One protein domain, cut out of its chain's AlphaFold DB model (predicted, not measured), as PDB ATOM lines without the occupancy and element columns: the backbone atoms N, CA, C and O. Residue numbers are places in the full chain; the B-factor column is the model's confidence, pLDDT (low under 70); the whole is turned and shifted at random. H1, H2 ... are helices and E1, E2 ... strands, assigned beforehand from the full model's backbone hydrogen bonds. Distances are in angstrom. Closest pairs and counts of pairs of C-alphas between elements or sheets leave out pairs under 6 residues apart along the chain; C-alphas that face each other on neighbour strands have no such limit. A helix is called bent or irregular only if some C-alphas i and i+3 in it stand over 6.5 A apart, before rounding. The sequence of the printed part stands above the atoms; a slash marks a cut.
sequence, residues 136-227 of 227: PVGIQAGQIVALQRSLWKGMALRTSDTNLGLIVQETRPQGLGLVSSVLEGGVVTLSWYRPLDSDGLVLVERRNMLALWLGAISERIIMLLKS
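What this domain is: This is residues 136 to 227 of the 227 residues of an uncharacterized protein of viral metagenome (UniProt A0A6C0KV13). A strand hairpin, E1 and E2, lies between H1 and the long H3, with H2 bridging these helices. The printed part has 92 residues and is mixed, helices and strands, in the order H1, H2, E1, E2, H3. It is compact, radius of gyration of the C-alphas 14.2 A, spanning 38 by 36 by 22 A.

How they stand to each other: H1, residues 141 to 151, touches H2, residues 161 to 174; the closest C-alphas, 141 and 165, are 5.1 A apart. E1, residues 177 to 183, and E2, residues 187 to 193, form an antiparallel hairpin; N 179 and O 191, 2.8 A apart, are within hydrogen-bond range. H2, by residues 167 to 171 alone, only just touches H3, residues 205 to 226, with 3 C-alpha pairs within 8 A, closest Ile 167 and Ile 221, 7.0 A. O i to N i+4 pairs are within range throughout H1, 6 of 10 in H2, 15 of 18 in H3.

Where its parts are: H1 begins at C-alpha 141 (170.544, 159.111, 114.864). H2 is irregular: C-alphas 162 and 165 are 7.3 A apart. H3, 34.0 A long, ends at C-alpha 226 (153.857, 155.983, 102.800).

The domain as a whole: The printed part has no cut. E2 to H3 is a long link. Residues 197 to 221, among others, have pLDDT under 70.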
ATOM      1  N   PRO A 136     180.330 155.921 110.843       90.81
ATOM      2  CA  PRO A 136     180.343 154.508 110.509       90.81
ATOM      3  C   PRO A 136     178.930 154.002 110.216       90.81
ATOM      4  O   PRO A 136     177.918 154.607 110.591       90.81
ATOM      5  N   VAL A 137     178.877 152.859 109.538       89.75
ATOM      6  CA  VAL A 137     177.632 152.176 109.189       89.75
ATOM      7  C   VAL A 137     176.844 151.853 110.459       89.75
ATOM      8  O   VAL A 137     177.349 151.198 111.364       89.75
ATOM      9  N   GLY A 138     175.577 152.267 110.513       86.19
ATOM     10  CA  GLY A 138     174.688 151.950 111.635       86.19
ATOM     11  C   GLY A 138     174.838 152.838 112.877       86.19
ATOM     12  O   GLY A 138     174.308 152.474 113.928       86.19
ATOM     13  N   ILE A 139     175.508 153.992 112.769       91.19
ATOM     14  CA  ILE A 139     175.544 155.022 113.822       91.19
ATOM     15  C   ILE A 139     174.127 155.384 114.319       91.19
ATOM     16  O   ILE A 139     173.163 155.405 113.557       91.19
ATOM     17  N   GLN A 140     173.960 155.718 115.598       89.88
ATOM     18  CA  GLN A 140     172.642 156.120 116.092       89.88
ATOM     19  C   GLN A 140     172.288 157.555 115.669       89.88
ATOM     20  O   GLN A 140     173.097 158.474 115.806       89.88
ATOM     21  N   ALA A 141     171.038 157.783 115.251       88.06
ATOM     22  CA  ALA A 141     170.544 159.111 114.864       88.06
ATOM     23  C   ALA A 141     170.761 160.176 115.954       88.06
ATOM     24  O   ALA A 141     171.181 161.292 115.656       88.06
ATOM     25  N   GLY A 142     170.563 159.821 117.229       87.81
ATOM     26  CA  GLY A 142     170.815 160.733 118.349       87.81
ATOM     27  C   GLY A 142     172.275 161.198 118.441       87.81
ATOM     28  O   GLY A 142     172.523 162.358 118.761       87.81
ATOM     29  N   GLN A 143     173.236 160.331 118.103       89.12
ATOM     30  CA  GLN A 143     174.664 160.673 118.088       89.12
ATOM     31  C   GLN A 143     175.007 161.599 116.918       89.12
ATOM     32  O   GLN A 143     175.768 162.550 117.097       89.12
ATOM     33  N   ILE A 144     174.403 161.370 115.747       89.75
ATOM     34  CA  ILE A 144     174.546 162.254 114.581       89.75
ATOM     35  C   ILE A 144     174.085 163.668 114.943       89.75
ATOM     36  O   ILE A 144     174.857 164.618 114.816       89.75
ATOM     37  N   VAL A 145     172.860 163.793 115.465       87.75
ATOM     38  CA  VAL A 145     172.248 165.081 115.821       87.75
ATOM     39  C   VAL A 145     173.047 165.795 116.913       87.75
ATOM     40  O   VAL A 145     173.288 167.000 116.818       87.75
ATOM     41  N   ALA A 146     173.492 165.073 117.945       88.38
ATOM     42  CA  ALA A 146     174.314 165.647 119.009       88.38
ATOM     43  C   ALA A 146     175.626 166.233 118.465       88.38
ATOM     44  O   ALA A 146     175.986 167.362 118.806       88.38
ATOM     45  N   LEU A 147     176.309 165.503 117.578       89.75
ATOM     46  CA  LEU A 147     177.568 165.956 116.998       89.75
ATOM     47  C   LEU A 147     177.373 167.140 116.042       89.75
ATOM     48  O   LEU A 147     178.113 168.118 116.134       89.75
ATOM     49  N   GLN A 148     176.348 167.104 115.185       89.25
ATOM     50  CA  GLN A 148     176.002 168.223 114.301       89.25
ATOM     51  C   GLN A 148     175.750 169.508 115.094       89.25
ATOM     52  O   GLN A 148     176.297 170.560 114.773       89.25
ATOM     53  N   ARG A 149     174.967 169.425 116.176       87.06
ATOM     54  CA  ARG A 149     174.671 170.581 117.039       87.06
ATOM     55  C   ARG A 149     175.900 171.094 117.785       87.06
ATOM     56  O   ARG A 149     175.953 172.280 118.103       87.06
ATOM     57  N   SER A 150     176.861 170.219 118.080       88.62
ATOM     58  CA  SER A 150     178.121 170.590 118.724       88.62
ATOM     59  C   SER A 150     179.071 171.308 117.762       88.62
ATOM     60  O   SER A 150     179.606 172.353 118.124       88.62
ATOM     61  N   LEU A 151     179.247 170.787 116.545       90.12
ATOM     62  CA  LEU A 151     180.202 171.316 115.563       90.12
ATOM     63  C   LEU A 151     179.665 172.517 114.774       90.12
ATOM     64  O   LEU A 151     180.416 173.442 114.479       90.12
ATOM     65  N   TRP A 152     178.371 172.523 114.457       90.81
ATOM     66  CA  TRP A 152     177.738 173.477 113.537       90.81
ATOM     67  C   TRP A 152     176.600 174.246 114.201       90.81
ATOM     68  O   TRP A 152     175.527 174.467 113.636       90.81
ATOM     69  N   LYS A 153     176.820 174.647 115.455       86.31
ATOM     70  CA  LYS A 153     175.835 175.385 116.243       86.31
ATOM     71  C   LYS A 153     175.367 176.642 115.497       86.31
ATOM     72  O   LYS A 153     176.160 177.533 115.214       86.31
ATOM     73  N   GLY A 154     174.059 176.728 115.251       82.31
ATOM     74  CA  GLY A 154     173.426 177.871 114.580       82.31
ATOM     75  C   GLY A 154     173.341 177.758 113.055       82.31
ATOM     76  O   GLY A 154     172.759 178.640 112.431       82.31
ATOM     77  N   MET A 155     173.867 176.685 112.460       87.25
ATOM     78  CA  MET A 155     173.725 176.400 111.031       87.25
ATOM     79  C   MET A 155     172.391 175.702 110.749       87.25
ATOM     80  O   MET A 155     171.891 174.930 111.572       87.25
ATOM     81  N   ALA A 156     171.802 175.978 109.586       83.88
ATOM     82  CA  ALA A 156     170.555 175.340 109.177       83.88
ATOM     83  C   ALA A 156     170.810 173.883 108.761       83.88
ATOM     84  O   ALA A 156     171.766 173.603 108.039       83.88
ATOM     85  N   LEU A 157     169.940 172.964 109.182       80.12
ATOM     86  CA  LEU A 157     169.980 171.555 108.778       80.12
ATOM     87  C   LEU A 157     168.973 171.328 107.642       80.12
ATOM     88  O   LEU A 157     167.797 171.661 107.789       80.12
ATOM     89  N   ARG A 158     169.418 170.766 106.510       73.31
ATOM     90  CA  ARG A 158     168.549 170.482 105.350       73.31
ATOM     91  C   ARG A 158     167.622 169.286 105.591       73.31
ATOM     92  O   ARG A 158     166.539 169.223 105.014       73.31
ATOM     93  N   THR A 159     168.036 168.347 106.438       66.38
ATOM     94  CA  THR A 159     167.312 167.096 106.690       66.38
ATOM     95  C   THR A 159     166.542 167.170 108.003       66.38
ATOM     96  O   THR A 159     167.066 167.629 109.014       66.38
ATOM     97  N   SER A 160     165.292 166.702 107.998       62.97
ATOM     98  CA  SER A 160     164.491 166.581 109.218       62.97
ATOM     99  C   SER A 160     165.000 165.423 110.085       62.97
ATOM    100  O   SER A 160     165.049 164.278 109.628       62.97
ATOM    101  N   ASP A 161     165.317 165.719 111.350       66.12
ATOM    102  CA  ASP A 161     165.775 164.759 112.371       66.12
ATOM    103  C   ASP A 161     164.801 163.576 112.567       66.12
ATOM    104  O   ASP A 161     165.208 162.487 112.976       66.12
ATOM    105  N   THR A 162     163.510 163.766 112.271       69.62
ATOM    106  CA  THR A 162     162.429 162.835 112.634       69.62
ATOM    107  C   THR A 162     162.530 161.479 111.932       69.62
ATOM    108  O   THR A 162     162.206 160.460 112.537       69.62
ATOM    109  N   ASN A 163     163.031 161.436 110.692       75.75
ATOM    110  CA  ASN A 163     163.098 160.201 109.895       75.75
ATOM    111  C   ASN A 163     164.495 159.566 109.868       75.75
ATOM    112  O   ASN A 163     164.662 158.461 109.354       75.75
ATOM    113  N   LEU A 164     165.503 160.237 110.434       83.38
ATOM    114  CA  LEU A 164     166.898 159.806 110.351       83.38
ATOM    115  C   LEU A 164     167.120 158.419 110.973       83.38
ATOM    116  O   LEU A 164     167.867 157.615 110.424       83.38
ATOM    117  N   GLY A 165     166.429 158.109 112.075       85.12
ATOM    118  CA  GLY A 165     166.513 156.798 112.727       85.12
ATOM    119  C   GLY A 165     166.078 155.641 111.823       85.12
ATOM    120  O   GLY A 165     166.788 154.643 111.737       85.12
ATOM    121  N   LEU A 166     164.958 155.801 111.110       82.69
ATOM    122  CA  LEU A 166     164.449 154.795 110.170       82.69
ATOM    123  C   LEU A 166     165.388 154.633 108.974       82.69
ATOM    124  O   LEU A 166     165.735 153.519 108.596       82.69
ATOM    125  N   ILE A 167     165.864 155.749 108.418       83.25
ATOM    126  CA  ILE A 167     166.759 155.731 107.256       83.25
ATOM    127  C   ILE A 167     168.071 155.012 107.595       83.25
ATOM    128  O   ILE A 167     168.541 154.188 106.810       83.25
ATOM    129  N   VAL A 168     168.663 155.274 108.766       87.62
ATOM    130  CA  VAL A 168     169.899 154.589 109.177       87.62
ATOM    131  C   VAL A 168     169.670 153.088 109.393       87.62
ATOM    132  O   VAL A 168     170.527 152.283 109.032       87.62
ATOM    133  N   GLN A 169     168.513 152.680 109.923       86.06
ATOM    134  CA  GLN A 169     168.177 151.258 110.071       86.06
ATOM    135  C   GLN A 169     168.076 150.540 108.718       86.06
ATOM    136  O   GLN A 169     168.646 149.461 108.567       86.06
ATOM    137  N   GLU A 170     167.432 151.160 107.729       83.50
ATOM    138  CA  GLU A 170     167.255 150.584 106.389       83.50
ATOM    139  C   GLU A 170     168.549 150.537 105.569       83.50
ATOM    140  O   GLU A 170     168.775 149.625 104.773       83.50
ATOM    141  N   THR A 171     169.431 151.516 105.755       84.44
ATOM    142  CA  THR A 171     170.700 151.629 105.013       84.44
ATOM    143  C   THR A 171     171.821 150.782 105.623       84.44
ATOM    144  O   THR A 171     172.716 150.326 104.907       84.44
ATOM    145  N   ARG A 172     171.749 150.474 106.926       87.69
ATOM    146  CA  ARG A 172     172.714 149.627 107.646       87.69
ATOM    147  C   ARG A 172     172.998 148.264 106.993       87.69
ATOM    148  O   ARG A 172     174.177 147.987 106.775       87.69
ATOM    149  N   PRO A 173     172.010 147.394 106.679       85.94
ATOM    150  CA  PRO A 173     172.281 146.075 106.087       85.94
ATOM    151  C   PRO A 173     172.949 146.162 104.711       85.94
ATOM    152  O   PRO A 173     173.441 145.170 104.184       85.94
ATOM    153  N   GLN A 174     172.968 147.357 104.133       81.56
ATOM    154  CA  GLN A 174     173.475 147.641 102.808       81.56
ATOM    155  C   GLN A 174     174.915 148.185 102.833       81.56
ATOM    156  O   GLN A 174     175.504 148.451 101.785       81.56
ATOM    157  N   GLY A 175     175.497 148.349 104.027       86.31
ATOM    158  CA  GLY A 175     176.868 148.830 104.203       86.31
ATOM    159  C   GLY A 175     177.036 150.329 103.959       86.31
ATOM    160  O   GLY A 175     178.142 150.773 103.662       86.31
ATOM    161  N   LEU A 176     175.955 151.107 104.053       85.44
ATOM    162  CA  LEU A 176     175.995 152.551 103.850       85.44
ATOM    163  C   LEU A 176     176.373 153.309 105.115       85.44
ATOM    164  O   LEU A 176     175.721 153.195 106.154       85.44
ATOM    165  N   GLY A 177     177.415 154.119 104.985       88.56
ATOM    166  CA  GLY A 177     177.767 155.146 105.945       88.56
ATOM    167  C   GLY A 177     177.080 156.467 105.607       88.56
ATOM    168  O   GLY A 177     176.711 156.738 104.461       88.56
ATOM    169  N   LEU A 178     176.936 157.305 106.627       91.62
ATOM    170  CA  LEU A 178     176.403 158.657 106.500       91.62
ATOM    171  C   LEU A 178     177.556 159.663 106.465       91.62
ATOM    172  O   LEU A 178     178.534 159.507 107.193       91.62
ATOM    173  N   VAL A 179     177.416 160.728 105.685       92.44
ATOM    174  CA  VAL A 179     178.265 161.918 105.746       92.44
ATOM    175  C   VAL A 179     177.391 163.115 106.075       92.44
ATOM    176  O   VAL A 179     176.403 163.370 105.387       92.44
ATOM    177  N   SER A 180     177.769 163.872 107.100       93.19
ATOM    178  CA  SER A 180     177.276 165.237 107.259       93.19
ATOM    179  C   SER A 180     178.283 166.195 106.644       93.19
ATOM    180  O   SER A 180     179.479 166.064 106.902       93.19
ATOM    181  N   SER A 181     177.829 167.173 105.871       92.38
ATOM    182  CA  SER A 181     178.718 168.156 105.247       92.38
ATOM    183  C   SER A 181     178.109 169.549 105.216       92.38
ATOM    184  O   SER A 181     176.893 169.704 105.108       92.38
ATOM    185  N   VAL A 182     178.964 170.560 105.330       90.88
ATOM    186  CA  VAL A 182     178.591 171.966 105.175       90.88
ATOM    187  C   VAL A 182     178.630 172.334 103.696       90.88
ATOM    188  O   VAL A 182     179.678 172.250 103.060       90.88
ATOM    189  N   LEU A 183     177.496 172.780 103.163       84.25
ATOM    190  CA  LEU A 183     177.385 173.343 101.822       84.25
ATOM    191  C   LEU A 183     177.754 174.827 101.798       84.25
ATOM    192  O   LEU A 183     177.741 175.525 102.820       84.25
ATOM    193  N   GLU A 184     178.016 175.324 100.592       73.81
ATOM    194  CA  GLU A 184     178.164 176.749 100.325       73.81
ATOM    195  C   GLU A 184     176.905 177.500 100.807       73.81
ATOM    196  O   GLU A 184     175.777 177.141 100.471       73.81
ATOM    197  N   GLY A 185     177.092 178.495 101.681       75.06
ATOM    198  CA  GLY A 185     175.992 179.194 102.362       75.06
ATOM    199  C   GLY A 185     175.689 178.715 103.788       75.06
ATOM    200  O   GLY A 185     174.788 179.253 104.426       75.06
ATOM    201  N   GLY A 186     176.450 177.756 104.323       82.94
ATOM    202  CA  GLY A 186     176.383 177.388 105.740       82.94
ATOM    203  C   GLY A 186     175.187 176.506 106.105       82.94
ATOM    204  O   GLY A 186     174.709 176.535 107.240       82.94
ATOM    205  N   VAL A 187     174.700 175.726 105.142       86.25
ATOM    206  CA  VAL A 187     173.653 174.723 105.349       86.25
ATOM    207  C   VAL A 187     174.306 173.356 105.491       86.25
ATOM    208  O   VAL A 187     175.122 172.970 104.659       86.25
ATOM    209  N   VAL A 188     173.935 172.606 106.522       88.44
ATOM    210  CA  VAL A 188     174.399 171.230 106.710       88.44
ATOM    211  C   VAL A 188     173.475 170.284 105.952       88.44
ATOM    212  O   VAL A 188     172.255 170.303 106.145       88.44
ATOM    213  N   THR A 189     174.057 169.437 105.108       88.06
ATOM    214  CA  THR A 189     173.354 168.372 104.390       88.06
ATOM    215  C   THR A 189     173.813 166.995 104.853       88.06
ATOM    216  O   THR A 189     174.901 166.834 105.412       88.06
ATOM    217  N   LEU A 190     172.965 166.005 104.591       88.81
ATOM    218  CA  LEU A 190     173.267 164.595 104.768       88.81
ATOM    219  C   LEU A 190     173.395 163.923 103.407       88.81
ATOM    220  O   LEU A 190     172.537 164.092 102.543       88.81
ATOM    221  N   SER A 191     174.442 163.127 103.253       88.44
ATOM    222  CA  SER A 191     174.698 162.320 102.064       88.44
ATOM    223  C   SER A 191     175.206 160.944 102.479       88.44
ATOM    224  O   SER A 191     175.550 160.721 103.640       88.44
ATOM    225  N   TRP A 192     175.254 160.011 101.538       87.31
ATOM    226  CA  TRP A 192     175.588 158.618 101.814       87.31
ATOM    227  C   TRP A 192     176.829 158.183 101.054       87.31
ATOM    228  O   TRP A 192     177.051 158.594  99.917       87.31
ATOM    229  N   TYR A 193     177.630 157.331 101.680       85.88
ATOM    230  CA  TYR A 193     178.828 156.747 101.086       85.88
ATOM    231  C   TYR A 193     178.921 155.269 101.453       85.88
ATOM    232  O   TYR A 193     178.268 154.810 102.393       85.88
ATOM    233  N   ARG A 194     179.737 154.507 100.725       84.31
ATOM    234  CA  ARG A 194     179.996 153.103 101.039       84.31
ATOM    235  C   ARG A 194     181.494 152.913 101.300       84.31
ATOM    236  O   ARG A 194     182.248 152.917 100.335       84.31
ATOM    237  N   PRO A 195     181.920 152.661 102.552       77.56
ATOM    238  CA  PRO A 195     183.340 152.488 102.891       77.56
ATOM    239  C   PRO A 195     184.056 151.375 102.107       77.56
ATOM    240  O   PRO A 195     185.270 151.386 101.971       77.56
ATOM    241  N   LEU A 196     183.312 150.373 101.622       75.00
ATOM    242  CA  LEU A 196     183.867 149.282 100.811       75.00
ATOM    243  C   LEU A 196     184.233 149.714  99.385       75.00
ATOM    244  O   LEU A 196     185.040 149.050  98.735       75.00
ATOM    245  N   ASP A 197     183.627 150.792  98.881       67.81
ATOM    246  CA  ASP A 197     183.896 151.281  97.526       67.81
ATOM    247  C   ASP A 197     185.214 152.067  97.469       67.81
ATOM    248  O   ASP A 197     185.799 152.218  96.395       67.81
ATOM    249  N   SER A 198     185.700 152.476  98.632       65.25
ATOM    250  CA  SER A 198     186.879 153.278  98.890       65.25
ATOM    251  C   SER A 198     188.160 152.453  98.766       65.25
ATOM    252  O   SER A 198     188.730 151.956  99.738       65.25
ATOM    253  N   ASP A 199     188.601 152.283  97.529       61.00
ATOM    254  CA  ASP A 199     189.874 151.666  97.188       61.00
ATOM    255  C   ASP A 199     190.816 152.760  96.676       61.00
ATOM    256  O   ASP A 199     190.456 153.515  95.769       61.00
ATOM    257  N   GLY A 200     192.026 152.846  97.238       51.59
ATOM    258  CA  GLY A 200     193.036 153.819  96.811       51.59
ATOM    259  C   GLY A 200     193.436 153.679  95.335       51.59
ATOM    260  O   GLY A 200     194.045 154.592  94.787       51.59
ATOM    261  N   LEU A 201     193.086 152.560  94.686       46.16
ATOM    262  CA  LEU A 201     193.460 152.232  93.309       46.16
ATOM    263  C   LEU A 201     192.350 152.429  92.257       46.16
ATOM    264  O   LEU A 201     192.648 152.339  91.067       46.16
ATOM    265  N   VAL A 202     191.084 152.677  92.628       50.69
ATOM    266  CA  VAL A 202     189.959 152.623  91.661       50.69
ATOM    267  C   VAL A 202     188.961 153.768  91.872       50.69
ATOM    268  O   VAL A 202     187.843 153.579  92.347       50.69
ATOM    269  N   LEU A 203     189.376 154.981  91.500       54.56
ATOM    270  CA  LEU A 203     188.728 156.231  91.920       54.56
ATOM    271  C   LEU A 203     187.599 156.766  91.012       54.56
ATOM    272  O   LEU A 203     186.847 157.629  91.449       54.56
ATOM    273  N   VAL A 204     187.405 156.272  89.781       49.28
ATOM    274  CA  VAL A 204     186.457 156.920  88.833       49.28
ATOM    275  C   VAL A 204     185.229 156.068  88.487       49.28
ATOM    276  O   VAL A 204     184.108 156.574  88.502       49.28
ATOM    277  N   GLU A 205     185.382 154.766  88.231       49.81
ATOM    278  CA  GLU A 205     184.256 153.914  87.798       49.81
ATOM    279  C   GLU A 205     183.241 153.618  88.920       49.81
ATOM    280  O   GLU A 205     182.054 153.412  88.656       49.81
ATOM    281  N   ARG A 206     183.666 153.653  90.190       52.69
ATOM    282  CA  ARG A 206     182.813 153.308  91.344       52.69
ATOM    283  C   ARG A 206     181.871 154.428  91.786       52.69
ATOM    284  O   ARG A 206     180.775 154.141  92.266       52.69
ATOM    285  N   ARG A 207     182.224 155.695  91.537       51.62
ATOM    286  CA  ARG A 207     181.376 156.859  91.858       51.62
ATOM    287  C   ARG A 207     180.013 156.792  91.154       51.62
ATOM    288  O   ARG A 207     178.989 157.104  91.757       51.62
ATOM    289  N   ASN A 208     179.989 156.307  89.911       54.69
ATOM    290  CA  ASN A 208     178.757 156.135  89.131       54.69
ATOM    291  C   ASN A 208     177.897 154.955  89.624       54.69
ATOM    292  O   ASN A 208     176.670 155.016  89.554       54.69
ATOM    293  N   MET A 209     178.518 153.904  90.172       59.81
ATOM    294  CA  MET A 209     177.797 152.758  90.741       59.81
ATOM    295  C   MET A 209     177.110 153.096  92.071       59.81
ATOM    296  O   MET A 209     176.006 152.612  92.326       59.81
ATOM    297  N   LEU A 210     177.713 153.965  92.892       60.78
ATOM    298  CA  LEU A 210     177.116 154.428  94.149       60.78
ATOM    299  C   LEU A 210     175.818 155.220  93.905       60.78
ATOM    300  O   LEU A 210     174.816 154.986  94.582       60.78
ATOM    301  N   ALA A 211     175.810 156.111  92.908       60.66
ATOM    302  CA  ALA A 211     174.651 156.944  92.577       60.66
ATOM    303  C   ALA A 211     173.435 156.120  92.110       60.66
ATOM    304  O   ALA A 211     172.324 156.330  92.599       60.66
ATOM    305  N   LEU A 212     173.645 155.146  91.215       61.97
ATOM    306  CA  LEU A 212     172.581 154.250  90.734       61.97
ATOM    307  C   LEU A 212     171.952 153.445  91.873       61.97
ATOM    308  O   LEU A 212     170.739 153.240  91.919       61.97
ATOM    309  N   TRP A 213     172.778 152.995  92.810       63.12
ATOM    310  CA  TRP A 213     172.326 152.151  93.899       63.12
ATOM    311  C   TRP A 213     171.604 152.933  95.007       63.12
ATOM    312  O   TRP A 213     170.607 152.451  95.543       63.12
ATOM    313  N   LEU A 214     172.025 154.167  95.299       65.44
ATOM    314  CA  LEU A 214     171.312 155.052  96.228       65.44
ATOM    315  C   LEU A 214     169.907 155.424  95.738       65.44
ATOM    316  O   LEU A 214     168.989 155.523  96.558       65.44
ATOM    317  N   GLY A 215     169.714 155.532  94.419       64.56
ATOM    318  CA  GLY A 215     168.390 155.690  93.814       64.56
ATOM    319  C   GLY A 215     167.434 154.549  94.182       64.56
ATOM    320  O   GLY A 215     166.336 154.798  94.675       64.56
ATOM    321  N   ALA A 216     167.879 153.295  94.065       65.75
ATOM    322  CA  ALA A 216     167.058 152.124  94.399       65.75
ATOM    323  C   ALA A 216     166.665 152.059  95.891       65.75
ATOM    324  O   ALA A 216     165.597 151.559  96.252       65.75
ATOM    325  N   ILE A 217     167.518 152.567  96.783       66.81
ATOM    326  CA  ILE A 217     167.229 152.602  98.224       66.81
ATOM    327  C   ILE A 217     166.237 153.706  98.554       66.81
ATOM    328  O   ILE A 217     165.326 153.488  99.353       66.81
ATOM    329  N   SER A 218     166.399 154.876  97.936       69.00
ATOM    330  CA  SER A 218     165.466 155.990  98.085       69.00
ATOM    331  C   SER A 218     164.030 155.544  97.792       69.00
ATOM    332  O   SER A 218     163.147 155.779  98.618       69.00
ATOM    333  N   GLU A 219     163.809 154.793  96.710       69.00
ATOM    334  CA  GLU A 219     162.496 154.229  96.369       69.00
ATOM    335  C   GLU A 219     161.935 153.315  97.474       69.00
ATOM    336  O   GLU A 219     160.766 153.437  97.850       69.00
ATOM    337  N   ARG A 220     162.766 152.436  98.055       66.75
ATOM    338  CA  ARG A 220     162.354 151.557  99.166       66.75
ATOM    339  C   ARG A 220     161.934 152.322 100.414       66.75
ATOM    340  O   ARG A 220     160.908 151.995 101.006       66.75
ATOM    341  N   ILE A 221     162.689 153.345 100.803       68.00
ATOM    342  CA  ILE A 221     162.360 154.145 101.987       68.00
ATOM    343  C   ILE A 221     161.088 154.963 101.752       68.00
ATOM    344  O   ILE A 221     160.245 155.057 102.641       68.00
ATOM    345  N   ILE A 222     160.909 155.510 100.547       72.00
ATOM    346  CA  ILE A 222     159.681 156.220 100.174       72.00
ATOM    347  C   ILE A 222     158.455 155.306 100.313       72.00
ATOM    348  O   ILE A 222     157.413 155.775 100.770       72.00
ATOM    349  N   MET A 223     158.563 154.020  99.960       69.94
ATOM    350  CA  MET A 223     157.471 153.060 100.160       69.94
ATOM    351  C   MET A 223     157.143 152.854 101.646       69.94
ATOM    352  O   MET A 223     155.970 152.892 102.003       69.94
ATOM    353  N   LEU A 224     158.155 152.706 102.508       66.88
ATOM    354  CA  LEU A 224     157.971 152.524 103.957       66.88
ATOM    355  C   LEU A 224     157.388 153.757 104.659       66.88
ATOM    356  O   LEU A 224     156.646 153.628 105.622       66.88
ATOM    357  N   LEU A 225     157.715 154.965 104.196       64.62
ATOM    358  CA  LEU A 225     157.185 156.205 104.778       64.62
ATOM    359  C   LEU A 225     155.739 156.510 104.349       64.62
ATOM    360  O   LEU A 225     155.109 157.395 104.925       64.62
ATOM    361  N   LYS A 226     155.230 155.831 103.312       63.12
ATOM    362  CA  LYS A 226     153.857 155.983 102.800       63.12
ATOM    363  C   LYS A 226     152.885 154.927 103.352       63.12
ATOM    364  O   LYS A 226     151.684 155.078 103.132       63.12
ATOM    365  N   SER A 227     153.389 153.880 104.009       52.72
ATOM    366  CA  SER A 227     152.611 152.814 104.666       52.72
ATOM    367  C   SER A 227     152.315 153.137 106.123       52.72
ATOM    368  O   SER A 227     151.180 152.854 106.557       52.72
TER     369      SER A 227